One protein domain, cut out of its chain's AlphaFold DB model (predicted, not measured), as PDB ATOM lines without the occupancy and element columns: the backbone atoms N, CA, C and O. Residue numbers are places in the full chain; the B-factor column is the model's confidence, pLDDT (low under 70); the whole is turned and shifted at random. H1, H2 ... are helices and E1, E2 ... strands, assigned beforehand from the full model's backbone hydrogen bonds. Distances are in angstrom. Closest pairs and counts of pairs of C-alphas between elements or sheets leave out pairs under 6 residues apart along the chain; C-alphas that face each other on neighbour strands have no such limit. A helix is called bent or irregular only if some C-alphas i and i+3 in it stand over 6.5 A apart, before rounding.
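AT A GLANCE: This is residues 242 to 399 of the 400 residues of an uncharacterized protein of Plasmodium ovale wallikeri (UniProt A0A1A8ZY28). A seven-strand, twisted sheet forms a wall, with two helices over one face: H4 over the E1 and E2 end, and H3 over E4 in the other half. H2 packs on H4 at the ends of the strands, while H1 and the small H5 only graze the sheet and have the centres farthest from the mean of the C-alphas. The printed part has 158 residues with five named helices and seven named strands, along the chain H1 E1 E2 E3 H2 H3 E4 E5 E6 H4 H5 E7. The sheet is mixed, in the order E1 E2 E7 E3 E4 E5 E6, and the class is mixed, helices and strands. The whole is compact, with a radius of gyration of the C-alphas of 14.9 A, and rounded, with spans of 45 by 33 by 31 A.

HOW THE PARTS SIT: The sheet runs, strand beside strand, through E1, residues 258 to 264, E2, residues 267 to 274, E7, residues 392 to 398, E3, residues 294 to 300, E4, residues 331 to 337, E5, residues 340 to 345, and E6, residues 348 to 353. E1 and E6 are its edge strands. E7 is parallel to E2 at 16 degrees, with N 393 and O 268 at 2.8 A, and to E3 at 18 degrees, with N 297 and O 394 at 2.8 A. E3 and E4 are parallel at 19 degrees, with N 332 and O 296 at 2.9 A. E1 and E2 form an antiparallel hairpin at 164 degrees, with N 260 and O 271 at 2.8 A. E4, E5 and E6 form a meander, each strand the antiparallel neighbour of the one before, in two hairpins: N 335 and O 342 are 2.8 A apart, and so are N 343 and O 350. These N and O pairs are within hydrogen-bond range. H4, residues 365 to 382, is on the sheet at a height of 9.0 A, over E2 and, only just, with 3 of its C-alphas, over E1. It runs along the strands, at 25 degrees to E2 on the local plane; the closest C-alphas of H4 and E1 are those of Lys 377 and Val 264, 6.4 A apart. H3, residues 314 to 326, is on the same face at a height of 8.0 A, over E4 and slantwise to the strands, at 36 degrees to E4 on the local plane. H3 and H4 together with the sheet make two layers, helices on one face of a sheet. H3, with residues 314 to 317 alone, and H4, with residues 379 to 382 alone, touch only at their ends, and only just, with 3 pairs of C-alphas within 8 A; the closest are those of Asn 314 and Tyr 379, 5.2 A. H2, residues 305 to 311, touches H4 at a shallow tilt of 21 degrees, the same way, with the C-alphas of Asp 306 and Ser 368 closest at 5.2 A. H2 only grazes the sheet, and H2 and H3 meet only through their link. E3, H2 with H3, and E4 form a strand-helix-strand unit, two parallel neighbour strands with helices between, whose crossover is left-handed. H1, residues 242 to 253, only grazes the sheet and touches no helix. H5, residues 386 to 390, also only grazes the sheet; its closest C-alphas to E2 are those of Asp 389 and Cys 267, 5.0 A. In H1, H3 and H4 each O i to N i+4 pair is within hydrogen-bond range; in H2 1 of 3 is, beside 3 of 4 O i to N i+3 pairs, and in H5 0 of 1, beside 1 of 2.

IN THESE COORDINATES: H1 begins at C-alpha 242, at (-114.951, -43.763, -72.545), and is 16.2 A long. H4, the longest helix, measures 25.6 A, from C-alpha 365 at (-81.350, -48.130, -73.437), and H3 measures 18.3 A. E2, the longest strand, measures 22.4 A, E4 19.8 A and E1 19.6 A. E7 ends at C-alpha 398, at (-92.667, -51.813, -68.969). H2 is irregular, with C-alphas 306 and 309 at 7.9 A.

THE WHOLE: The C-alphas of Glu 242 and Lys 359, the two farthest apart, are 46.0 A apart. The printed part has no cut. The links E2 to E3, 19 residues, and E6 to H4, 11 residues, are long; the others are tight. The mean pLDDT of the printed part is 77.0, and 43 residues are under 70, among them 242 to 250 and 278 to 294.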
ATOM      1  N   GLU A 242    -115.526 -44.961 -73.152       57.66
ATOM      2  CA  GLU A 242    -114.951 -43.763 -72.545       57.66
ATOM      3  C   GLU A 242    -113.590 -44.056 -71.897       57.66
ATOM      4  O   GLU A 242    -112.629 -43.318 -72.120       57.66
ATOM      5  N   SER A 243    -113.463 -45.161 -71.156       56.97
ATOM      6  CA  SER A 243    -112.187 -45.574 -70.558       56.97
ATOM      7  C   SER A 243    -111.105 -45.863 -71.609       56.97
ATOM      8  O   SER A 243    -109.959 -45.439 -71.450       56.97
ATOM      9  N   GLU A 244    -111.478 -46.511 -72.717       58.53
ATOM     10  CA  GLU A 244    -110.590 -46.847 -73.834       58.53
ATOM     11  C   GLU A 244    -110.124 -45.581 -74.577       58.53
ATOM     12  O   GLU A 244    -108.943 -45.434 -74.902       58.53
ATOM     13  N   TYR A 245    -111.042 -44.642 -74.819       62.47
ATOM     14  CA  TYR A 245    -110.746 -43.350 -75.440       62.47
ATOM     15  C   TYR A 245    -109.842 -42.486 -74.555       62.47
ATOM     16  O   TYR A 245    -108.853 -41.927 -75.030       62.47
ATOM     17  N   ASN A 246    -110.138 -42.426 -73.254       61.28
ATOM     18  CA  ASN A 246    -109.345 -41.678 -72.283       61.28
ATOM     19  C   ASN A 246    -107.928 -42.242 -72.153       61.28
ATOM     20  O   ASN A 246    -106.975 -41.462 -72.119       61.28
ATOM     21  N   PHE A 247    -107.770 -43.570 -72.137       66.62
ATOM     22  CA  PHE A 247    -106.453 -44.204 -72.176       66.62
ATOM     23  C   PHE A 247    -105.678 -43.790 -73.431       66.62
ATOM     24  O   PHE A 247    -104.554 -43.305 -73.317       66.62
ATOM     25  N   TYR A 248    -106.279 -43.939 -74.616       66.50
ATOM     26  CA  TYR A 248    -105.603 -43.654 -75.882       66.50
ATOM     27  C   TYR A 248    -105.197 -42.181 -75.999       66.50
ATOM     28  O   TYR A 248    -104.057 -41.878 -76.350       66.50
ATOM     29  N   ASN A 249    -106.096 -41.263 -75.639       65.62
ATOM     30  CA  ASN A 249    -105.786 -39.838 -75.615       65.62
ATOM     31  C   ASN A 249    -104.660 -39.530 -74.638       65.62
ATOM     32  O   ASN A 249    -103.673 -38.929 -75.048       65.62
ATOM     33  N   LYS A 250    -104.761 -40.004 -73.388       66.56
ATOM     34  CA  LYS A 250    -103.717 -39.808 -72.377       66.56
ATOM     35  C   LYS A 250    -102.365 -40.326 -72.874       66.56
ATOM     36  O   LYS A 250    -101.374 -39.610 -72.794       66.56
ATOM     37  N   PHE A 251    -102.346 -41.525 -73.453       70.00
ATOM     38  CA  PHE A 251    -101.150 -42.161 -74.002       70.00
ATOM     39  C   PHE A 251    -100.519 -41.370 -75.158       70.00
ATOM     40  O   PHE A 251     -99.298 -41.305 -75.272       70.00
ATOM     41  N   LEU A 252    -101.331 -40.760 -76.026       70.00
ATOM     42  CA  LEU A 252    -100.828 -39.940 -77.126       70.00
ATOM     43  C   LEU A 252    -100.359 -38.549 -76.686       70.00
ATOM     44  O   LEU A 252     -99.480 -37.994 -77.346       70.00
ATOM     45  N   THR A 253    -100.971 -37.987 -75.642       67.31
ATOM     46  CA  THR A 253    -100.707 -36.619 -75.176       67.31
ATOM     47  C   THR A 253     -99.613 -36.526 -74.119       67.31
ATOM     48  O   THR A 253     -98.983 -35.479 -74.011       67.31
ATOM     49  N   GLU A 254     -99.393 -37.572 -73.317       67.38
ATOM     50  CA  GLU A 254     -98.343 -37.553 -72.296       67.38
ATOM     51  C   GLU A 254     -96.954 -37.736 -72.918       67.38
ATOM     52  O   GLU A 254     -96.714 -38.633 -73.728       67.38
ATOM     53  N   GLU A 255     -96.007 -36.897 -72.497       62.31
ATOM     54  CA  GLU A 255     -94.599 -37.065 -72.845       62.31
ATOM     55  C   GLU A 255     -94.041 -38.303 -72.123       62.31
ATOM     56  O   GLU A 255     -93.691 -38.267 -70.939       62.31
ATOM     57  N   SER A 256     -93.968 -39.431 -72.833       67.50
ATOM     58  CA  SER A 256     -93.094 -40.539 -72.436       67.50
ATOM     59  C   SER A 256     -91.668 -40.183 -72.857       67.50
ATOM     60  O   SER A 256     -91.451 -39.801 -74.012       67.50
ATOM     61  N   GLN A 257     -90.691 -40.366 -71.969       68.88
ATOM     62  CA  GLN A 257     -89.279 -40.068 -72.253       68.88
ATOM     63  C   GLN A 257     -88.757 -40.816 -73.496       68.88
ATOM     64  O   GLN A 257     -87.872 -40.325 -74.198       68.88
ATOM     65  N   TYR A 258     -89.327 -41.987 -73.787       83.44
ATOM     66  CA  TYR A 258     -88.955 -42.830 -74.915       83.44
ATOM     67  C   TYR A 258     -90.195 -43.230 -75.715       83.44
ATOM     68  O   TYR A 258     -90.749 -44.305 -75.506       83.44
ATOM     69  N   LEU A 259     -90.621 -42.373 -76.649       86.44
ATOM     70  CA  LEU A 259     -91.723 -42.645 -77.577       86.44
ATOM     71  C   LEU A 259     -91.208 -42.714 -79.021       86.44
ATOM     72  O   LEU A 259     -90.729 -41.723 -79.569       86.44
ATOM     73  N   LEU A 260     -91.347 -43.869 -79.665       88.00
ATOM     74  CA  LEU A 260     -90.935 -44.093 -81.049       88.00
ATOM     75  C   LEU A 260     -92.157 -44.429 -81.905       88.00
ATOM     76  O   LEU A 260     -92.739 -45.505 -81.780       88.00
ATOM     77  N   ARG A 261     -92.528 -43.521 -82.811       90.44
ATOM     78  CA  ARG A 261     -93.606 -43.733 -83.791       90.44
ATOM     79  C   ARG A 261     -93.024 -44.203 -85.117       90.44
ATOM     80  O   ARG A 261     -92.016 -43.673 -85.581       90.44
ATOM     81  N   PHE A 262     -93.641 -45.204 -85.727       91.56
ATOM     82  CA  PHE A 262     -93.260 -45.696 -87.047       91.56
ATOM     83  C   PHE A 262     -94.432 -46.401 -87.722       91.56
ATOM     84  O   PHE A 262     -95.400 -46.766 -87.070       91.56
ATOM     85  N   SER A 263     -94.331 -46.613 -89.028       87.25
ATOM     86  CA  SER A 263     -95.311 -47.381 -89.786       87.25
ATOM     87  C   SER A 263     -94.633 -48.456 -90.624       87.25
ATOM     88  O   SER A 263     -93.453 -48.354 -90.984       87.25
ATOM     89  N   VAL A 264     -95.387 -49.513 -90.904       83.50
ATOM     90  CA  VAL A 264     -95.040 -50.545 -91.881       83.50
ATOM     91  C   VAL A 264     -96.258 -50.715 -92.775       83.50
ATOM     92  O   VAL A 264     -97.293 -51.191 -92.313       83.50
ATOM     93  N   TYR A 265     -96.148 -50.285 -94.034       84.19
ATOM     94  CA  TYR A 265     -97.308 -50.086 -94.914       84.19
ATOM     95  C   TYR A 265     -98.339 -49.162 -94.237       84.19
ATOM     96  O   TYR A 265     -97.942 -48.096 -93.762       84.19
ATOM     97  N   ASN A 266     -99.614 -49.559 -94.148       75.81
ATOM     98  CA  ASN A 266    -100.657 -48.765 -93.486       75.81
ATOM     99  C   ASN A 266    -100.800 -49.066 -91.982       75.81
ATOM    100  O   ASN A 266    -101.615 -48.446 -91.305       75.81
ATOM    101  N   CYS A 267    -100.000 -49.986 -91.431       77.31
ATOM    102  CA  CYS A 267    -100.022 -50.291 -90.004       77.31
ATOM    103  C   CYS A 267     -99.193 -49.269 -89.222       77.31
ATOM    104  O   CYS A 267     -97.963 -49.222 -89.360       77.31
ATOM    105  N   ASN A 268     -99.851 -48.476 -88.375       84.06
ATOM    106  CA  ASN A 268     -99.163 -47.555 -87.477       84.06
ATOM    107  C   ASN A 268     -98.721 -48.285 -86.215       84.06
ATOM    108  O   ASN A 268     -99.480 -49.045 -85.618       84.06
ATOM    109  N   MET A 269     -97.498 -48.020 -85.776       88.88
ATOM    110  CA  MET A 269     -96.916 -48.634 -84.596       88.88
ATOM    111  C   MET A 269     -96.296 -47.585 -83.678       88.88
ATOM    112  O   MET A 269     -95.646 -46.631 -84.116       88.88
ATOM    113  N   ILE A 270     -96.487 -47.782 -82.380       89.50
ATOM    114  CA  ILE A 270     -95.862 -46.998 -81.322       89.50
ATOM    115  C   ILE A 270     -95.061 -47.968 -80.466       89.50
ATOM    116  O   ILE A 270     -95.590 -48.979 -80.022       89.50
ATOM    117  N   LEU A 271     -93.792 -47.662 -80.238       91.44
ATOM    118  CA  LEU A 271     -92.955 -48.337 -79.256       91.44
ATOM    119  C   LEU A 271     -92.655 -47.349 -78.134       91.44
ATOM    120  O   LEU A 271     -92.183 -46.244 -78.404       91.44
ATOM    121  N   THR A 272     -92.911 -47.747 -76.895       89.75
ATOM    122  CA  THR A 272     -92.588 -46.938 -75.720       89.75
ATOM    123  C   THR A 272     -91.882 -47.749 -74.641       89.75
ATOM    124  O   THR A 272     -92.030 -48.972 -74.585       89.75
ATOM    125  N   TYR A 273     -91.101 -47.057 -73.815       89.00
ATOM    126  CA  TYR A 273     -90.520 -47.574 -72.581       89.00
ATOM    127  C   TYR A 273     -90.868 -46.622 -71.438       89.00
ATOM    128  O   TYR A 273     -90.387 -45.486 -71.425       89.00
ATOM    129  N   ASP A 274     -91.709 -47.070 -70.507       85.75
ATOM    130  CA  ASP A 274     -92.177 -46.263 -69.376       85.75
ATOM    131  C   ASP A 274     -92.740 -47.160 -68.256       85.75
ATOM    132  O   ASP A 274     -92.869 -48.378 -68.414       85.75
ATOM    133  N   SER A 275     -93.101 -46.554 -67.126       81.62
ATOM    134  CA  SER A 275     -93.814 -47.233 -66.042       81.62
ATOM    135  C   SER A 275     -95.305 -47.323 -66.361       81.62
ATOM    136  O   SER A 275     -95.964 -46.313 -66.629       81.62
ATOM    137  N   LEU A 276     -95.866 -48.530 -66.285       74.56
ATOM    138  CA  LEU A 276     -97.296 -48.786 -66.465       74.56
ATOM    139  C   LEU A 276     -98.131 -48.122 -65.379       74.56
ATOM    140  O   LEU A 276     -99.270 -47.763 -65.645       74.56
ATOM    141  N   ALA A 277     -97.576 -47.905 -64.182       71.75
ATOM    142  CA  ALA A 277     -98.289 -47.279 -63.066       71.75
ATOM    143  C   ALA A 277     -98.798 -45.859 -63.389       71.75
ATOM    144  O   ALA A 277     -99.705 -45.352 -62.730       71.75
ATOM    145  N   ARG A 278     -98.240 -45.212 -64.421       68.44
ATOM    146  CA  ARG A 278     -98.696 -43.907 -64.925       68.44
ATOM    147  C   ARG A 278     -99.985 -44.001 -65.748       68.44
ATOM    148  O   ARG A 278    -100.713 -43.011 -65.883       68.44
ATOM    149  N   PHE A 279    -100.294 -45.181 -66.274       66.88
ATOM    150  CA  PHE A 279    -101.399 -45.418 -67.188       66.88
ATOM    151  C   PHE A 279    -102.469 -46.287 -66.529       66.88
ATOM    152  O   PHE A 279    -102.194 -47.334 -65.956       66.88
ATOM    153  N   ASN A 280    -103.728 -45.864 -66.640       59.84
ATOM    154  CA  ASN A 280    -104.847 -46.715 -66.261       59.84
ATOM    155  C   ASN A 280    -105.206 -47.585 -67.467       59.84
ATOM    156  O   ASN A 280    -105.947 -47.140 -68.344       59.84
ATOM    157  N   ILE A 281    -104.600 -48.769 -67.562       60.62
ATOM    158  CA  ILE A 281    -104.838 -49.682 -68.682       60.62
ATOM    159  C   ILE A 281    -106.171 -50.397 -68.458       60.62
ATOM    160  O   ILE A 281    -106.335 -51.060 -67.430       60.62
ATOM    161  N   PRO A 282    -107.128 -50.299 -69.397       52.78
ATOM    162  CA  PRO A 282    -108.376 -51.038 -69.297       52.78
ATOM    163  C   PRO A 282    -108.081 -52.544 -69.322       52.78
ATOM    164  O   PRO A 282    -107.617 -53.079 -70.324       52.78
ATOM    165  N   ASN A 283    -108.349 -53.234 -68.214       48.44
ATOM    166  CA  ASN A 283    -108.041 -54.659 -68.037       48.44
ATOM    167  C   ASN A 283    -109.141 -55.598 -68.575       48.44
ATOM    168  O   ASN A 283    -109.207 -56.778 -68.231       48.44
ATOM    169  N   GLU A 284    -110.057 -55.076 -69.390       48.91
ATOM    170  CA  GLU A 284    -111.226 -55.809 -69.864       48.91
ATOM    171  C   GLU A 284    -111.138 -56.150 -71.354       48.91
ATOM    172  O   GLU A 284    -110.434 -55.499 -72.119       48.91
ATOM    173  N   LYS A 285    -111.941 -57.132 -71.799       48.09
ATOM    174  CA  LYS A 285    -112.168 -57.433 -73.223       48.09
ATOM    175  C   LYS A 285    -112.644 -56.189 -73.965       48.09
ATOM    176  O   LYS A 285    -113.839 -55.913 -73.922       48.09
ATOM    177  N   PHE A 286    -111.745 -55.429 -74.574       47.03
ATOM    178  CA  PHE A 286    -112.078 -54.226 -75.332       47.03
ATOM    179  C   PHE A 286    -113.235 -54.484 -76.289       47.03
ATOM    180  O   PHE A 286    -113.345 -55.571 -76.866       47.03
ATOM    181  N   THR A 287    -114.128 -53.512 -76.436       46.06
ATOM    182  CA  THR A 287    -115.359 -53.825 -77.155       46.06
ATOM    183  C   THR A 287    -115.094 -53.972 -78.662       46.06
ATOM    184  O   THR A 287    -114.469 -53.082 -79.240       46.06
ATOM    185  N   PRO A 288    -115.580 -55.029 -79.350       41.56
ATOM    186  CA  PRO A 288    -115.218 -55.338 -80.748       41.56
ATOM    187  C   PRO A 288    -115.653 -54.311 -81.814       41.56
ATOM    188  O   PRO A 288    -115.587 -54.589 -83.011       41.56
ATOM    189  N   HIS A 289    -116.200 -53.164 -81.411       40.69
ATOM    190  CA  HIS A 289    -116.965 -52.266 -82.274       40.69
ATOM    191  C   HIS A 289    -116.157 -51.133 -82.899       40.69
ATOM    192  O   HIS A 289    -116.626 -50.528 -83.866       40.69
ATOM    193  N   PHE A 290    -114.941 -50.870 -82.430       42.59
ATOM    194  CA  PHE A 290    -114.027 -50.054 -83.211       42.59
ATOM    195  C   PHE A 290    -113.480 -50.942 -84.342       42.59
ATOM    196  O   PHE A 290    -113.000 -52.046 -84.131       42.59
ATOM    197  N   LYS A 291    -113.593 -50.511 -85.593       38.75
ATOM    198  CA  LYS A 291    -112.990 -51.204 -86.750       38.75
ATOM    199  C   LYS A 291    -111.714 -50.477 -87.205       38.75
ATOM    200  O   LYS A 291    -111.386 -50.475 -88.385       38.75
ATOM    201  N   GLU A 292    -111.047 -49.855 -86.226       47.94
ATOM    202  CA  GLU A 292    -109.839 -49.003 -86.283       47.94
ATOM    203  C   GLU A 292    -108.968 -49.240 -85.014       47.94
ATOM    204  O   GLU A 292    -108.259 -48.361 -84.523       47.94
ATOM    205  N   VAL A 293    -109.115 -50.431 -84.422       58.09
ATOM    206  CA  VAL A 293    -108.745 -50.803 -83.049       58.09
ATOM    207  C   VAL A 293    -107.256 -50.954 -82.888       58.09
ATOM    208  O   VAL A 293    -106.602 -51.717 -83.599       58.09
ATOM    209  N   TYR A 294    -106.723 -50.254 -81.904       67.38
ATOM    210  CA  TYR A 294    -105.362 -50.480 -81.494       67.38
ATOM    211  C   TYR A 294    -105.225 -51.816 -80.752       67.38
ATOM    212  O   TYR A 294    -106.108 -52.221 -80.001       67.38
ATOM    213  N   ILE A 295    -104.092 -52.484 -80.930       78.31
ATOM    214  CA  ILE A 295    -103.644 -53.577 -80.071       78.31
ATOM    215  C   ILE A 295    -102.556 -53.033 -79.154       78.31
ATOM    216  O   ILE A 295    -101.649 -52.347 -79.618       78.31
ATOM    217  N   ILE A 296    -102.615 -53.383 -77.874       82.12
ATOM    218  CA  ILE A 296    -101.571 -53.103 -76.895       82.12
ATOM    219  C   ILE A 296    -100.865 -54.414 -76.560       82.12
ATOM    220  O   ILE A 296    -101.464 -55.357 -76.047       82.12
ATOM    221  N   VAL A 297     -99.570 -54.461 -76.842       88.25
ATOM    222  CA  VAL A 297     -98.672 -55.523 -76.400       88.25
ATOM    223  C   VAL A 297     -97.801 -54.952 -75.292       88.25
ATOM    224  O   VAL A 297     -96.876 -54.183 -75.553       88.25
ATOM    225  N   ILE A 298     -98.114 -55.321 -74.055       85.44
ATOM    226  CA  ILE A 298     -97.346 -54.964 -72.868       85.44
ATOM    227  C   ILE A 298     -96.274 -56.026 -72.677       85.44
ATOM    228  O   ILE A 298     -96.572 -57.215 -72.592       85.44
ATOM    229  N   ILE A 299     -95.017 -55.614 -72.618       87.44
ATOM    230  CA  ILE A 299     -93.888 -56.514 -72.437       87.44
ATOM    231  C   ILE A 299     -93.213 -56.166 -71.120       87.44
ATOM    232  O   ILE A 299     -92.767 -55.038 -70.937       87.44
ATOM    233  N   TYR A 300     -93.110 -57.156 -70.242       86.06
ATOM    234  CA  TYR A 300     -92.338 -57.144 -69.007       86.06
ATOM    235  C   TYR A 300     -91.007 -57.856 -69.282       86.06
ATOM    236  O   TYR A 300     -90.927 -59.092 -69.239       86.06
ATOM    237  N   PRO A 301     -89.956 -57.107 -69.654       78.75
ATOM    238  CA  PRO A 301     -88.701 -57.678 -70.127       78.75
ATOM    239  C   PRO A 301     -87.819 -58.201 -68.984       78.75
ATOM    240  O   PRO A 301     -86.833 -58.895 -69.247       78.75
ATOM    241  N   GLY A 302     -88.112 -57.836 -67.730       77.94
ATOM    242  CA  GLY A 302     -87.203 -58.040 -66.607       77.94
ATOM    243  C   GLY A 302     -85.830 -57.424 -66.904       77.94
ATOM    244  O   GLY A 302     -85.720 -56.301 -67.384       77.94
ATOM    245  N   LYS A 303     -84.755 -58.192 -66.697       74.25
ATOM    246  CA  LYS A 303     -83.375 -57.751 -66.995       74.25
ATOM    247  C   LYS A 303     -82.975 -57.883 -68.474       74.25
ATOM    248  O   LYS A 303     -81.825 -57.626 -68.811       74.25
ATOM    249  N   ASN A 304     -83.891 -58.302 -69.350       72.75
ATOM    250  CA  ASN A 304     -83.574 -58.784 -70.699       72.75
ATOM    251  C   ASN A 304     -83.949 -57.804 -71.825       72.75
ATOM    252  O   ASN A 304     -84.114 -58.239 -72.969       72.75
ATOM    253  N   VAL A 305     -84.074 -56.501 -71.537       80.38
ATOM    254  CA  VAL A 305     -84.436 -55.469 -72.534       80.38
ATOM    255  C   VAL A 305     -83.497 -55.504 -73.744       80.38
ATOM    256  O   VAL A 305     -83.955 -55.567 -74.881       80.38
ATOM    257  N   ASP A 306     -82.185 -55.557 -73.510       78.69
ATOM    258  CA  ASP A 306     -81.168 -55.524 -74.575       78.69
ATOM    259  C   ASP A 306     -81.251 -56.732 -75.517       78.69
ATOM    260  O   ASP A 306     -80.921 -56.658 -76.700       78.69
ATOM    261  N   THR A 307     -81.754 -57.847 -74.999       78.81
ATOM    262  CA  THR A 307     -81.920 -59.109 -75.723       78.81
ATOM    263  C   THR A 307     -83.337 -59.317 -76.250       78.81
ATOM    264  O   THR A 307     -83.625 -60.376 -76.805       78.81
ATOM    265  N   LEU A 308     -84.243 -58.344 -76.105       83.44
ATOM    266  CA  LEU A 308     -85.674 -58.530 -76.364       83.44
ATOM    267  C   LEU A 308     -85.971 -59.030 -77.784       83.44
ATOM    268  O   LEU A 308     -86.820 -59.898 -77.934       83.44
ATOM    269  N   CYS A 309     -85.229 -58.604 -78.811       83.25
ATOM    270  CA  CYS A 309     -85.383 -59.154 -80.168       83.25
ATOM    271  C   CYS A 309     -85.021 -60.642 -80.290       83.25
ATOM    272  O   CYS A 309     -85.516 -61.333 -81.178       83.25
ATOM    273  N   SER A 310     -84.121 -61.149 -79.445       79.56
ATOM    274  CA  SER A 310     -83.777 -62.574 -79.418       79.56
ATOM    275  C   SER A 310     -84.910 -63.404 -78.817       79.56
ATOM    276  O   SER A 310     -85.178 -64.505 -79.291       79.56
ATOM    277  N   PHE A 311     -85.596 -62.853 -77.814       77.69
ATOM    278  CA  PHE A 311     -86.768 -63.454 -77.183       77.69
ATOM    279  C   PHE A 311     -88.015 -63.332 -78.068       77.69
ATOM    280  O   PHE A 311     -88.616 -64.325 -78.475       77.69
ATOM    281  N   PHE A 312     -88.397 -62.099 -78.382       80.50
ATOM    282  CA  PHE A 312     -89.568 -61.732 -79.163       80.50
ATOM    283  C   PHE A 312     -89.260 -61.808 -80.659       80.50
ATOM    284  O   PHE A 312     -89.240 -60.810 -81.370       80.50
ATOM    285  N   ASN A 313     -88.950 -63.015 -81.127       84.69
ATOM    286  CA  ASN A 313     -88.615 -63.264 -82.522       84.69
ATOM    287  C   ASN A 313     -89.864 -63.247 -83.431       84.69
ATOM    288  O   ASN A 313     -91.003 -63.138 -82.975       84.69
ATOM    289  N   ASN A 314     -89.653 -63.433 -84.737       86.25
ATOM    290  CA  ASN A 314     -90.719 -63.448 -85.744       86.25
ATOM    291  C   ASN A 314     -91.868 -64.427 -85.431       86.25
ATOM    292  O   ASN A 314     -93.025 -64.146 -85.739       86.25
ATOM    293  N   TYR A 315     -91.557 -65.581 -84.831       86.38
ATOM    294  CA  TYR A 315     -92.567 -66.563 -84.445       86.38
ATOM    295  C   TYR A 315     -93.422 -66.040 -83.288       86.38
ATOM    296  O   TYR A 315     -94.645 -66.041 -83.396       86.38
ATOM    297  N   ILE A 316     -92.797 -65.517 -82.227       88.62
ATOM    298  CA  ILE A 316     -93.523 -64.952 -81.080       88.62
ATOM    299  C   ILE A 316     -94.344 -63.728 -81.493       88.62
ATOM    300  O   ILE A 316     -95.480 -63.591 -81.044       88.62
ATOM    301  N   PHE A 317     -93.833 -62.885 -82.395       90.31
ATOM    302  CA  PHE A 317     -94.599 -61.788 -82.990       90.31
ATOM    303  C   PHE A 317     -95.898 -62.298 -83.628       90.31
ATOM    304  O   PHE A 317     -96.987 -61.821 -83.310       90.31
ATOM    305  N   ARG A 318     -95.807 -63.319 -84.489       89.31
ATOM    306  CA  ARG A 318     -96.977 -63.896 -85.159       89.31
ATOM    307  C   ARG A 318     -97.950 -64.540 -84.171       89.31
ATOM    308  O   ARG A 318     -99.155 -64.320 -84.272       89.31
ATOM    309  N   GLU A 319     -97.437 -65.306 -83.208       89.75
ATOM    310  CA  GLU A 319     -98.254 -65.931 -82.161       89.75
ATOM    311  C   GLU A 319     -98.960 -64.888 -81.292       89.75
ATOM    312  O   GLU A 319    -100.104 -65.095 -80.902       89.75
ATOM    313  N   SER A 320     -98.316 -63.755 -81.014       88.81
ATOM    314  CA  SER A 320     -98.901 -62.652 -80.243       88.81
ATOM    315  C   SER A 320    -100.172 -62.130 -80.906       88.81
ATOM    316  O   SER A 320    -101.239 -62.135 -80.293       88.81
ATOM    317  N   ILE A 321    -100.081 -61.788 -82.194       86.69
ATOM    318  CA  ILE A 321    -101.224 -61.308 -82.981       86.69
ATOM    319  C   ILE A 321    -102.297 -62.395 -83.128       86.69
ATOM    320  O   ILE A 321    -103.488 -62.116 -83.005       86.69
ATOM    321  N   TYR A 322    -101.897 -63.650 -83.347       86.44
ATOM    322  CA  TYR A 322    -102.836 -64.768 -83.427       86.44
ATOM    323  C   TYR A 322    -103.610 -64.980 -82.118       86.44
ATOM    324  O   TYR A 322    -104.824 -65.166 -82.150       86.44
ATOM    325  N   ASN A 323    -102.932 -64.935 -80.967       82.06
ATOM    326  CA  ASN A 323    -103.557 -65.151 -79.661       82.06
ATOM    327  C   ASN A 323    -104.549 -64.040 -79.316       82.06
ATOM    328  O   ASN A 323    -105.641 -64.344 -78.844       82.06
ATOM    329  N   LEU A 324    -104.206 -62.787 -79.615       80.06
ATOM    330  CA  LEU A 324    -105.114 -61.647 -79.473       80.06
ATOM    331  C   LEU A 324    -106.398 -61.841 -80.283       80.06
ATOM    332  O   LEU A 324    -107.494 -61.766 -79.734       80.06
ATOM    333  N   ARG A 325    -106.262 -62.202 -81.566       77.94
ATOM    334  CA  ARG A 325    -107.406 -62.474 -82.448       77.94
ATOM    335  C   ARG A 325    -108.236 -63.670 -81.996       77.94
ATOM    336  O   ARG A 325    -109.451 -63.634 -82.096       77.94
ATOM    337  N   LYS A 326    -107.593 -64.747 -81.547       82.12
ATOM    338  CA  LYS A 326    -108.282 -65.972 -81.120       82.12
ATOM    339  C   LYS A 326    -109.118 -65.754 -79.860       82.12
ATOM    340  O   LYS A 326    -110.138 -66.412 -79.684       82.12
ATOM    341  N   GLU A 327    -108.640 -64.898 -78.969       74.38
ATOM    342  CA  GLU A 327    -109.262 -64.649 -77.672       74.38
ATOM    343  C   GLU A 327    -110.158 -63.405 -77.666       74.38
ATOM    344  O   GLU A 327    -110.640 -63.034 -76.595       74.38
ATOM    345  N   ASP A 328    -110.379 -62.780 -78.829       71.69
ATOM    346  CA  ASP A 328    -111.098 -61.511 -78.988       71.69
ATOM    347  C   ASP A 328    -110.619 -60.458 -77.970       71.69
ATOM    348  O   ASP A 328    -111.401 -59.870 -77.220       71.69
ATOM    349  N   SER A 329    -109.295 -60.276 -77.893       72.62
ATOM    350  CA  SER A 329    -108.636 -59.320 -76.999       72.62
ATOM    351  C   SER A 329    -107.807 -58.314 -77.784       72.62
ATOM    352  O   SER A 329    -107.208 -58.647 -78.805       72.62
ATOM    353  N   ASN A 330    -107.701 -57.107 -77.230       74.25
ATOM    354  CA  ASN A 330    -106.810 -56.059 -77.722       74.25
ATOM    355  C   ASN A 330    -105.589 -55.852 -76.821       74.25
ATOM    356  O   ASN A 330    -104.694 -55.104 -77.198       74.25
ATOM    357  N   VAL A 331    -105.532 -56.515 -75.662       77.38
ATOM    358  CA  VAL A 331    -104.390 -56.463 -74.743       77.38
ATOM    359  C   VAL A 331    -103.745 -57.835 -74.644       77.38
ATOM    360  O   VAL A 331    -104.421 -58.856 -74.465       77.38
ATOM    361  N   LEU A 332    -102.425 -57.837 -74.786       83.56
ATOM    362  CA  LEU A 332    -101.558 -58.979 -74.565       83.56
ATOM    363  C   LEU A 332    -100.445 -58.555 -73.623       83.56
ATOM    364  O   LEU A 332     -99.728 -57.599 -73.905       83.56
ATOM    365  N   GLU A 333    -100.254 -59.326 -72.565       82.88
ATOM    366  CA  GLU A 333     -99.109 -59.184 -71.681       82.88
ATOM    367  C   GLU A 333     -98.080 -60.275 -71.975       82.88
ATOM    368  O   GLU A 333     -98.421 -61.439 -72.202       82.88
ATOM    369  N   ILE A 334     -96.804 -59.901 -71.983       85.00
ATOM    370  CA  ILE A 334     -95.684 -60.794 -72.260       85.00
ATOM    371  C   ILE A 334     -94.684 -60.687 -71.125       85.00
ATOM    372  O   ILE A 334     -94.022 -59.667 -70.968       85.00
ATOM    373  N   TYR A 335     -94.517 -61.771 -70.384       83.25
ATOM    374  CA  TYR A 335     -93.549 -61.867 -69.301       83.25
ATOM    375  C   TYR A 335     -92.324 -62.640 -69.766       83.25
ATOM    376  O   TYR A 335     -92.443 -63.784 -70.216       83.25
ATOM    377  N   SER A 336     -91.151 -62.022 -69.652       82.81
ATOM    378  CA  SER A 336     -89.869 -62.649 -69.970       82.81
ATOM    379  C   SER A 336     -89.120 -63.044 -68.704       82.81
ATOM    380  O   SER A 336     -88.794 -62.197 -67.877       82.81
ATOM    381  N   ASP A 337     -88.796 -64.332 -68.583       79.25
ATOM    382  CA  ASP A 337     -87.905 -64.849 -67.547       79.25
ATOM    383  C   ASP A 337     -86.906 -65.847 -68.146       79.25
ATOM    384  O   ASP A 337     -87.275 -66.920 -68.621       79.25
ATOM    385  N   ARG A 338     -85.614 -65.498 -68.113       76.44
ATOM    386  CA  ARG A 338     -84.471 -66.297 -68.602       76.44
ATOM    387  C   ARG A 338     -84.594 -66.840 -70.028       76.44
ATOM    388  O   ARG A 338     -84.024 -66.268 -70.936       76.44
ATOM    389  N   ASN A 339     -85.234 -67.986 -70.218       81.50
ATOM    390  CA  ASN A 339     -85.431 -68.656 -71.506       81.50
ATOM    391  C   ASN A 339     -86.910 -68.975 -71.752       81.50
ATOM    392  O   ASN A 339     -87.239 -69.759 -72.641       81.50
ATOM    393  N   LYS A 340     -87.800 -68.393 -70.950       83.69
ATOM    394  CA  LYS A 340     -89.235 -68.608 -70.974       83.69
ATOM    395  C   LYS A 340     -89.942 -67.284 -71.248       83.69
ATOM    396  O   LYS A 340     -89.668 -66.272 -70.608       83.69
ATOM    397  N   LEU A 341     -90.881 -67.321 -72.184       85.94
ATOM    398  CA  LEU A 341     -91.848 -66.261 -72.434       85.94
ATOM    399  C   LEU A 341     -93.237 -66.755 -72.060       85.94
ATOM    400  O   LEU A 341     -93.654 -67.828 -72.496       85.94
ATOM    401  N   THR A 342     -93.958 -65.961 -71.281       84.62
ATOM    402  CA  THR A 342     -95.351 -66.234 -70.928       84.62
ATOM    403  C   THR A 342     -96.222 -65.159 -71.552       84.62
ATOM    404  O   THR A 342     -96.107 -63.994 -71.191       84.62
ATOM    405  N   LEU A 343     -97.068 -65.549 -72.500       85.06
ATOM    406  CA  LEU A 343     -98.091 -64.688 -73.084       85.06
ATOM    407  C   LEU A 343     -99.379 -64.861 -72.278       85.06
ATOM    408  O   LEU A 343     -99.836 -65.994 -72.104       85.06
ATOM    409  N   LEU A 344     -99.964 -63.761 -71.822       78.00
ATOM    410  CA  LEU A 344    -101.216 -63.717 -71.078       78.00
ATOM    411  C   LEU A 344    -102.240 -62.883 -71.852       78.00
ATOM    412  O   LEU A 344    -102.019 -61.710 -72.136       78.00
ATOM    413  N   VAL A 345    -103.366 -63.507 -72.200       76.75
ATOM    414  CA  VAL A 345    -104.501 -62.857 -72.871       76.75
ATOM    415  C   VAL A 345    -105.783 -63.349 -72.215       76.75
ATOM    416  O   VAL A 345    -106.000 -64.558 -72.161       76.75
ATOM    417  N   ASN A 346    -106.640 -62.450 -71.723       68.69
ATOM    418  CA  ASN A 346    -107.918 -62.812 -71.085       68.69
ATOM    419  C   ASN A 346    -107.779 -63.923 -70.019       68.69
ATOM    420  O   ASN A 346    -108.514 -64.910 -70.038       68.69
ATOM    421  N   ASN A 347    -106.799 -63.792 -69.115       65.12
ATOM    422  CA  ASN A 347    -106.463 -64.782 -68.078       65.12
ATOM    423  C   ASN A 347    -106.030 -66.168 -68.598       65.12
ATOM    424  O   ASN A 347    -105.862 -67.103 -67.815       65.12
ATOM    425  N   LYS A 348    -105.809 -66.323 -69.908       71.81
ATOM    426  CA  LYS A 348    -105.241 -67.533 -70.502       71.81
ATOM    427  C   LYS A 348    -103.758 -67.343 -70.754       71.81
ATOM    428  O   LYS A 348    -103.338 -66.404 -71.427       71.81
ATOM    429  N   THR A 349    -102.973 -68.281 -70.247       79.69
ATOM    430  CA  THR A 349    -101.516 -68.274 -70.371       79.69
ATOM    431  C   THR A 349    -101.042 -69.231 -71.454       79.69
ATOM    432  O   THR A 349    -101.458 -70.392 -71.489       79.69
ATOM    433  N   LYS A 350    -100.087 -68.792 -72.270       84.81
ATOM    434  CA  LYS A 350     -99.282 -69.654 -73.138       84.81
ATOM    435  C   LYS A 350     -97.803 -69.462 -72.846       84.81
ATOM    436  O   LYS A 350     -97.310 -68.340 -72.837       84.81
ATOM    437  N   ASN A 351     -97.101 -70.570 -72.639       87.56
ATOM    438  CA  ASN A 351     -95.675 -70.574 -72.339       87.56
ATOM    439  C   ASN A 351     -94.877 -70.983 -73.579       87.56
ATOM    440  O   ASN A 351     -95.213 -71.972 -74.228       87.56
ATOM    441  N   TYR A 352     -93.797 -70.264 -73.858       85.75
ATOM    442  CA  TYR A 352     -92.853 -70.557 -74.929       85.75
ATOM    443  C   TYR A 352     -91.441 -70.611 -74.359       85.75
ATOM    444  O   TYR A 352     -91.085 -69.804 -73.502       85.75
ATOM    445  N   TYR A 353     -90.632 -71.539 -74.860       85.62
ATOM    446  CA  TYR A 353     -89.212 -71.613 -74.536       85.62
ATOM    447  C   TYR A 353     -88.400 -71.071 -75.706       85.62
ATOM    448  O   TYR A 353     -88.578 -71.507 -76.843       85.62
ATOM    449  N   VAL A 354     -87.514 -70.118 -75.427       79.25
ATOM    450  CA  VAL A 354     -86.669 -69.474 -76.432       79.25
ATOM    451  C   VAL A 354     -85.212 -69.774 -76.121       79.25
ATOM    452  O   VAL A 354     -84.732 -69.537 -75.015       79.25
ATOM    453  N   ASN A 355     -84.502 -70.314 -77.109       74.31
ATOM    454  CA  ASN A 355     -83.076 -70.578 -76.990       74.31
ATOM    455  C   ASN A 355     -82.293 -69.292 -77.262       74.31
ATOM    456  O   ASN A 355     -82.363 -68.748 -78.365       74.31
ATOM    457  N   ILE A 356     -81.572 -68.795 -76.259       69.81
ATOM    458  CA  ILE A 356     -80.886 -67.507 -76.337       69.81
ATOM    459  C   ILE A 356     -79.424 -67.712 -76.002       69.81
ATOM    460  O   ILE A 356     -79.071 -68.158 -74.911       69.81
ATOM    461  N   ASN A 357     -78.566 -67.327 -76.940       63.44
ATOM    462  CA  ASN A 357     -77.144 -67.190 -76.673       63.44
ATOM    463  C   ASN A 357     -76.921 -65.892 -75.890       63.44
ATOM    464  O   ASN A 357     -76.880 -64.804 -76.453       63.44
ATOM    465  N   THR A 358     -76.759 -66.021 -74.575       57.28
ATOM    466  CA  THR A 358     -76.678 -64.945 -73.567       57.28
ATOM    467  C   THR A 358     -75.420 -64.067 -73.628       57.28
ATOM    468  O   THR A 358     -75.141 -63.313 -72.700       57.28
ATOM    469  N   LYS A 359     -74.635 -64.115 -74.709       56.97
ATOM    470  CA  LYS A 359     -73.413 -63.307 -74.855       56.97
ATOM    471  C   LYS A 359     -73.698 -62.000 -75.594       56.97
ATOM    472  O   LYS A 359     -73.180 -61.784 -76.685       56.97
ATOM    473  N   GLN A 360     -74.501 -61.120 -75.004       63.66
ATOM    474  CA  GLN A 360     -74.579 -59.724 -75.444       63.66
ATOM    475  C   GLN A 360     -74.146 -58.802 -74.304       63.66
ATOM    476  O   GLN A 360     -74.512 -59.005 -73.150       63.66
ATOM    477  N   LYS A 361     -73.282 -57.832 -74.629       66.06
ATOM    478  CA  LYS A 361     -72.887 -56.769 -73.697       66.06
ATOM    479  C   LYS A 361     -74.073 -55.827 -73.513       66.06
ATOM    480  O   LYS A 361     -74.774 -55.577 -74.490       66.06
ATOM    481  N   SER A 362     -74.258 -55.304 -72.302       72.31
ATOM    482  CA  SER A 362     -75.308 -54.316 -72.057       72.31
ATOM    483  C   SER A 362     -75.073 -53.079 -72.912       72.31
ATOM    484  O   SER A 362     -73.940 -52.591 -73.004       72.31
ATOM    485  N   GLU A 363     -76.137 -52.558 -73.500       80.69
ATOM    486  CA  GLU A 363     -76.088 -51.355 -74.322       80.69
ATOM    487  C   GLU A 363     -76.890 -50.219 -73.676       80.69
ATOM    488  O   GLU A 363     -77.728 -50.457 -72.808       80.69
ATOM    489  N   PRO A 364     -76.638 -48.956 -74.060       86.75
ATOM    490  CA  PRO A 364     -77.507 -47.860 -73.658       86.75
ATOM    491  C   PRO A 364     -78.952 -48.131 -74.093       86.75
ATOM    492  O   PRO A 364     -79.186 -48.496 -75.245       86.75
ATOM    493  N   LEU A 365     -79.920 -47.869 -73.209       86.75
ATOM    494  CA  LEU A 365     -81.350 -48.130 -73.437       86.75
ATOM    495  C   LEU A 365     -81.856 -47.607 -74.793       86.75
ATOM    496  O   LEU A 365     -82.581 -48.301 -75.495       86.75
ATOM    497  N   GLN A 366     -81.431 -46.410 -75.207       88.00
ATOM    498  CA  GLN A 366     -81.803 -45.824 -76.504       88.00
ATOM    499  C   GLN A 366     -81.376 -46.692 -77.697       88.00
ATOM    500  O   GLN A 366     -82.141 -46.846 -78.650       88.00
ATOM    501  N   ASN A 367     -80.188 -47.300 -77.635       89.12
ATOM    502  CA  ASN A 367     -79.699 -48.191 -78.687       89.12
ATOM    503  C   ASN A 367     -80.499 -49.497 -78.706       89.12
ATOM    504  O   ASN A 367     -80.881 -49.968 -79.780       89.12
ATOM    505  N   SER A 368     -80.811 -50.040 -77.528       89.25
ATOM    506  CA  SER A 368     -81.653 -51.229 -77.379       89.25
ATOM    507  C   SER A 368     -83.057 -50.992 -77.946       89.25
ATOM    508  O   SER A 368     -83.540 -51.793 -78.745       89.25
ATOM    509  N   LEU A 369     -83.683 -49.850 -77.644       91.19
ATOM    510  CA  LEU A 369     -84.995 -49.478 -78.186       91.19
ATOM    511  C   LEU A 369     -84.975 -49.287 -79.708       91.19
ATOM    512  O   LEU A 369     -85.880 -49.764 -80.392       91.19
ATOM    513  N   ALA A 370     -83.929 -48.669 -80.263       90.69
ATOM    514  CA  ALA A 370     -83.774 -48.537 -81.713       90.69
ATOM    515  C   ALA A 370     -83.623 -49.903 -82.409       90.69
ATOM    516  O   ALA A 370     -84.196 -50.138 -83.478       90.69
ATOM    517  N   LYS A 371     -82.896 -50.846 -81.794       91.19
ATOM    518  CA  LYS A 371     -82.808 -52.228 -82.288       91.19
ATOM    519  C   LYS A 371     -84.163 -52.920 -82.249       91.19
ATOM    520  O   LYS A 371     -84.562 -53.499 -83.258       91.19
ATOM    521  N   ILE A 372     -84.888 -52.808 -81.137       92.06
ATOM    522  CA  ILE A 372     -86.234 -53.375 -80.990       92.06
ATOM    523  C   ILE A 372     -87.173 -52.820 -82.060       92.06
ATOM    524  O   ILE A 372     -87.838 -53.596 -82.742       92.06
ATOM    525  N   GLN A 373     -87.163 -51.505 -82.289       93.88
ATOM    526  CA  GLN A 373     -87.937 -50.875 -83.357       93.88
ATOM    527  C   GLN A 373     -87.644 -51.510 -84.727       93.88
ATOM    528  O   GLN A 373     -88.566 -51.824 -85.479       93.88
ATOM    529  N   ASN A 374     -86.368 -51.731 -85.054       93.75
ATOM    530  CA  ASN A 374     -85.976 -52.351 -86.320       93.75
ATOM    531  C   ASN A 374     -86.423 -53.816 -86.424       93.75
ATOM    532  O   ASN A 374     -86.889 -54.235 -87.485       93.75
ATOM    533  N   CYS A 375     -86.340 -54.582 -85.334       93.12
ATOM    534  CA  CYS A 375     -86.856 -55.951 -85.284       93.12
ATOM    535  C   CYS A 375     -88.371 -55.979 -85.521       93.12
ATOM    536  O   CYS A 375     -88.840 -56.730 -86.373       93.12
ATOM    537  N   LEU A 376     -89.126 -55.115 -84.836       93.06
ATOM    538  CA  LEU A 376     -90.577 -55.010 -84.996       93.06
ATOM    539  C   LEU A 376     -90.962 -54.631 -86.429       93.06
ATOM    540  O   LEU A 376     -91.851 -55.259 -86.997       93.06
ATOM    541  N   LYS A 377     -90.251 -53.679 -87.051       93.62
ATOM    542  CA  LYS A 377     -90.448 -53.338 -88.470       93.62
ATOM    543  C   LYS A 377     -90.254 -54.549 -89.380       93.62
ATOM    544  O   LYS A 377     -91.070 -54.793 -90.267       93.62
ATOM    545  N   LEU A 378     -89.182 -55.311 -89.158       93.81
ATOM    546  CA  LEU A 378     -88.882 -56.509 -89.936       93.81
ATOM    547  C   LEU A 378     -89.957 -57.589 -89.748       93.81
ATOM    548  O   LEU A 378     -90.420 -58.162 -90.731       93.81
ATOM    549  N   TYR A 379     -90.378 -57.857 -88.511       93.00
ATOM    550  CA  TYR A 379     -91.393 -58.874 -88.224       93.00
ATOM    551  C   TYR A 379     -92.765 -58.482 -88.762       93.00
ATOM    552  O   TYR A 379     -93.439 -59.314 -89.366       93.00
ATOM    553  N   ALA A 380     -93.152 -57.215 -88.626       89.25
ATOM    554  CA  ALA A 380     -94.372 -56.692 -89.221       89.25
ATOM    555  C   ALA A 380     -94.360 -56.854 -90.744       89.25
ATOM    556  O   ALA A 380     -95.317 -57.375 -91.304       89.25
ATOM    557  N   LYS A 381     -93.250 -56.504 -91.404       91.19
ATOM    558  CA  LYS A 381     -93.092 -56.676 -92.852       91.19
ATOM    559  C   LYS A 381     -93.199 -58.146 -93.272       91.19
ATOM    560  O   LYS A 381     -93.853 -58.449 -94.262       91.19
ATOM    561  N   ASN A 382     -92.580 -59.054 -92.520       90.00
ATOM    562  CA  ASN A 382     -92.549 -60.483 -92.846       90.00
ATOM    563  C   ASN A 382     -93.880 -61.208 -92.600       90.00
ATOM    564  O   ASN A 382     -94.122 -62.239 -93.219       90.00
ATOM    565  N   ASN A 383     -94.718 -60.710 -91.685       87.06
ATOM    566  CA  ASN A 383     -96.021 -61.307 -91.356       87.06
ATOM    567  C   ASN A 383     -97.196 -60.421 -91.787       87.06
ATOM    568  O   ASN A 383     -98.307 -60.582 -91.275       87.06
ATOM    569  N   TYR A 384     -96.948 -59.466 -92.680       83.38
ATOM    570  CA  TYR A 384     -97.964 -58.531 -93.127       83.38
ATOM    571  C   TYR A 384     -99.129 -59.265 -93.809       83.38
ATOM    572  O   TYR A 384     -98.945 -60.245 -94.530       83.38
ATOM    573  N   SER A 385    -100.338 -58.778 -93.549       78.12
ATOM    574  CA  SER A 385    -101.593 -59.196 -94.179       78.12
ATOM    575  C   SER A 385    -102.564 -58.020 -94.141       78.12
ATOM    576  O   SER A 385    -102.366 -57.117 -93.331       78.12
ATOM    577  N   ASP A 386    -103.643 -58.065 -94.919       71.88
ATOM    578  CA  ASP A 386    -104.670 -57.007 -94.979       71.88
ATOM    579  C   ASP A 386    -105.249 -56.641 -93.598       71.88
ATOM    580  O   ASP A 386    -105.752 -55.545 -93.380       71.88
ATOM    581  N   TYR A 387    -105.141 -57.542 -92.615       70.50
ATOM    582  CA  TYR A 387    -105.489 -57.261 -91.222       70.50
ATOM    583  C   TYR A 387    -104.661 -56.116 -90.606       70.50
ATOM    584  O   TYR A 387    -105.182 -55.349 -89.799       70.50
ATOM    585  N   PHE A 388    -103.386 -55.988 -90.983       67.06
ATOM    586  CA  PHE A 388    -102.474 -54.967 -90.462       67.06
ATOM    587  C   PHE A 388    -102.804 -53.561 -90.969       67.06
ATOM    588  O   PHE A 388    -102.496 -52.599 -90.271       67.06
ATOM    589  N   ASP A 389    -103.466 -53.423 -92.121       65.62
ATOM    590  CA  ASP A 389    -103.810 -52.109 -92.683       65.62
ATOM    591  C   ASP A 389    -104.775 -51.302 -91.824       65.62
ATOM    592  O   ASP A 389    -104.839 -50.080 -91.930       65.62
ATOM    593  N   TYR A 390    -105.515 -51.987 -90.960       64.88
ATOM    594  CA  TYR A 390    -106.509 -51.381 -90.082       64.88
ATOM    595  C   TYR A 390    -106.057 -51.355 -88.619       64.88
ATOM    596  O   TYR A 390    -106.845 -51.005 -87.739       64.88
ATOM    597  N   LEU A 391    -104.811 -51.759 -88.351       68.69
ATOM    598  CA  LEU A 391    -104.304 -52.006 -87.011       68.69
ATOM    599  C   LEU A 391    -103.353 -50.894 -86.568       68.69
ATOM    600  O   LEU A 391    -102.373 -50.585 -87.247       68.69
ATOM    601  N   ASN A 392    -103.597 -50.354 -85.376       76.25
ATOM    602  CA  ASN A 392    -102.640 -49.504 -84.674       76.25
ATOM    603  C   ASN A 392    -101.976 -50.343 -83.570       76.25
ATOM    604  O   ASN A 392    -102.663 -50.831 -82.686       76.25
ATOM    605  N   VAL A 393    -100.666 -50.567 -83.583       85.25
ATOM    606  CA  VAL A 393    -100.023 -51.438 -82.576       85.25
ATOM    607  C   VAL A 393     -99.194 -50.625 -81.603       85.25
ATOM    608  O   VAL A 393     -98.243 -49.956 -81.989       85.25
ATOM    609  N   ILE A 394     -99.521 -50.720 -80.322       86.88
ATOM    610  CA  ILE A 394     -98.759 -50.133 -79.230       86.88
ATOM    611  C   ILE A 394     -97.939 -51.247 -78.584       86.88
ATOM    612  O   ILE A 394     -98.483 -52.139 -77.941       86.88
ATOM    613  N   TYR A 395     -96.625 -51.192 -78.744       90.81
ATOM    614  CA  TYR A 395     -95.672 -51.984 -77.980       90.81
ATOM    615  C   TYR A 395     -95.235 -51.176 -76.763       90.81
ATOM    616  O   TYR A 395     -94.487 -50.203 -76.886       90.81
ATOM    617  N   PHE A 396     -95.710 -51.575 -75.588       87.75
ATOM    618  CA  PHE A 396     -95.358 -50.956 -74.319       87.75
ATOM    619  C   PHE A 396     -94.333 -51.831 -73.604       87.75
ATOM    620  O   PHE A 396     -94.671 -52.906 -73.119       87.75
ATOM    621  N   ILE A 397     -93.080 -51.393 -73.535       89.88
ATOM    622  CA  ILE A 397     -92.065 -52.061 -72.721       89.88
ATOM    623  C   ILE A 397     -92.128 -51.455 -71.322       89.88
ATOM    624  O   ILE A 397     -91.790 -50.290 -71.129       89.88
ATOM    625  N   SER A 398     -92.579 -52.247 -70.357       85.06
ATOM    626  CA  SER A 398     -92.667 -51.813 -68.969       85.06
ATOM    627  C   SER A 398     -91.281 -51.744 -68.333       85.06
ATOM    628  O   SER A 398     -90.457 -52.648 -68.507       85.06
ATOM    629  N   SER A 399     -91.036 -50.658 -67.600       82.50
ATOM    630  CA  SER A 399     -89.883 -50.527 -66.707       82.50
ATOM    631  C   SER A 399     -90.097 -51.154 -65.324       82.50
ATOM    632  O   SER A 399     -89.180 -51.082 -64.505       82.50
TER     633      SER A 399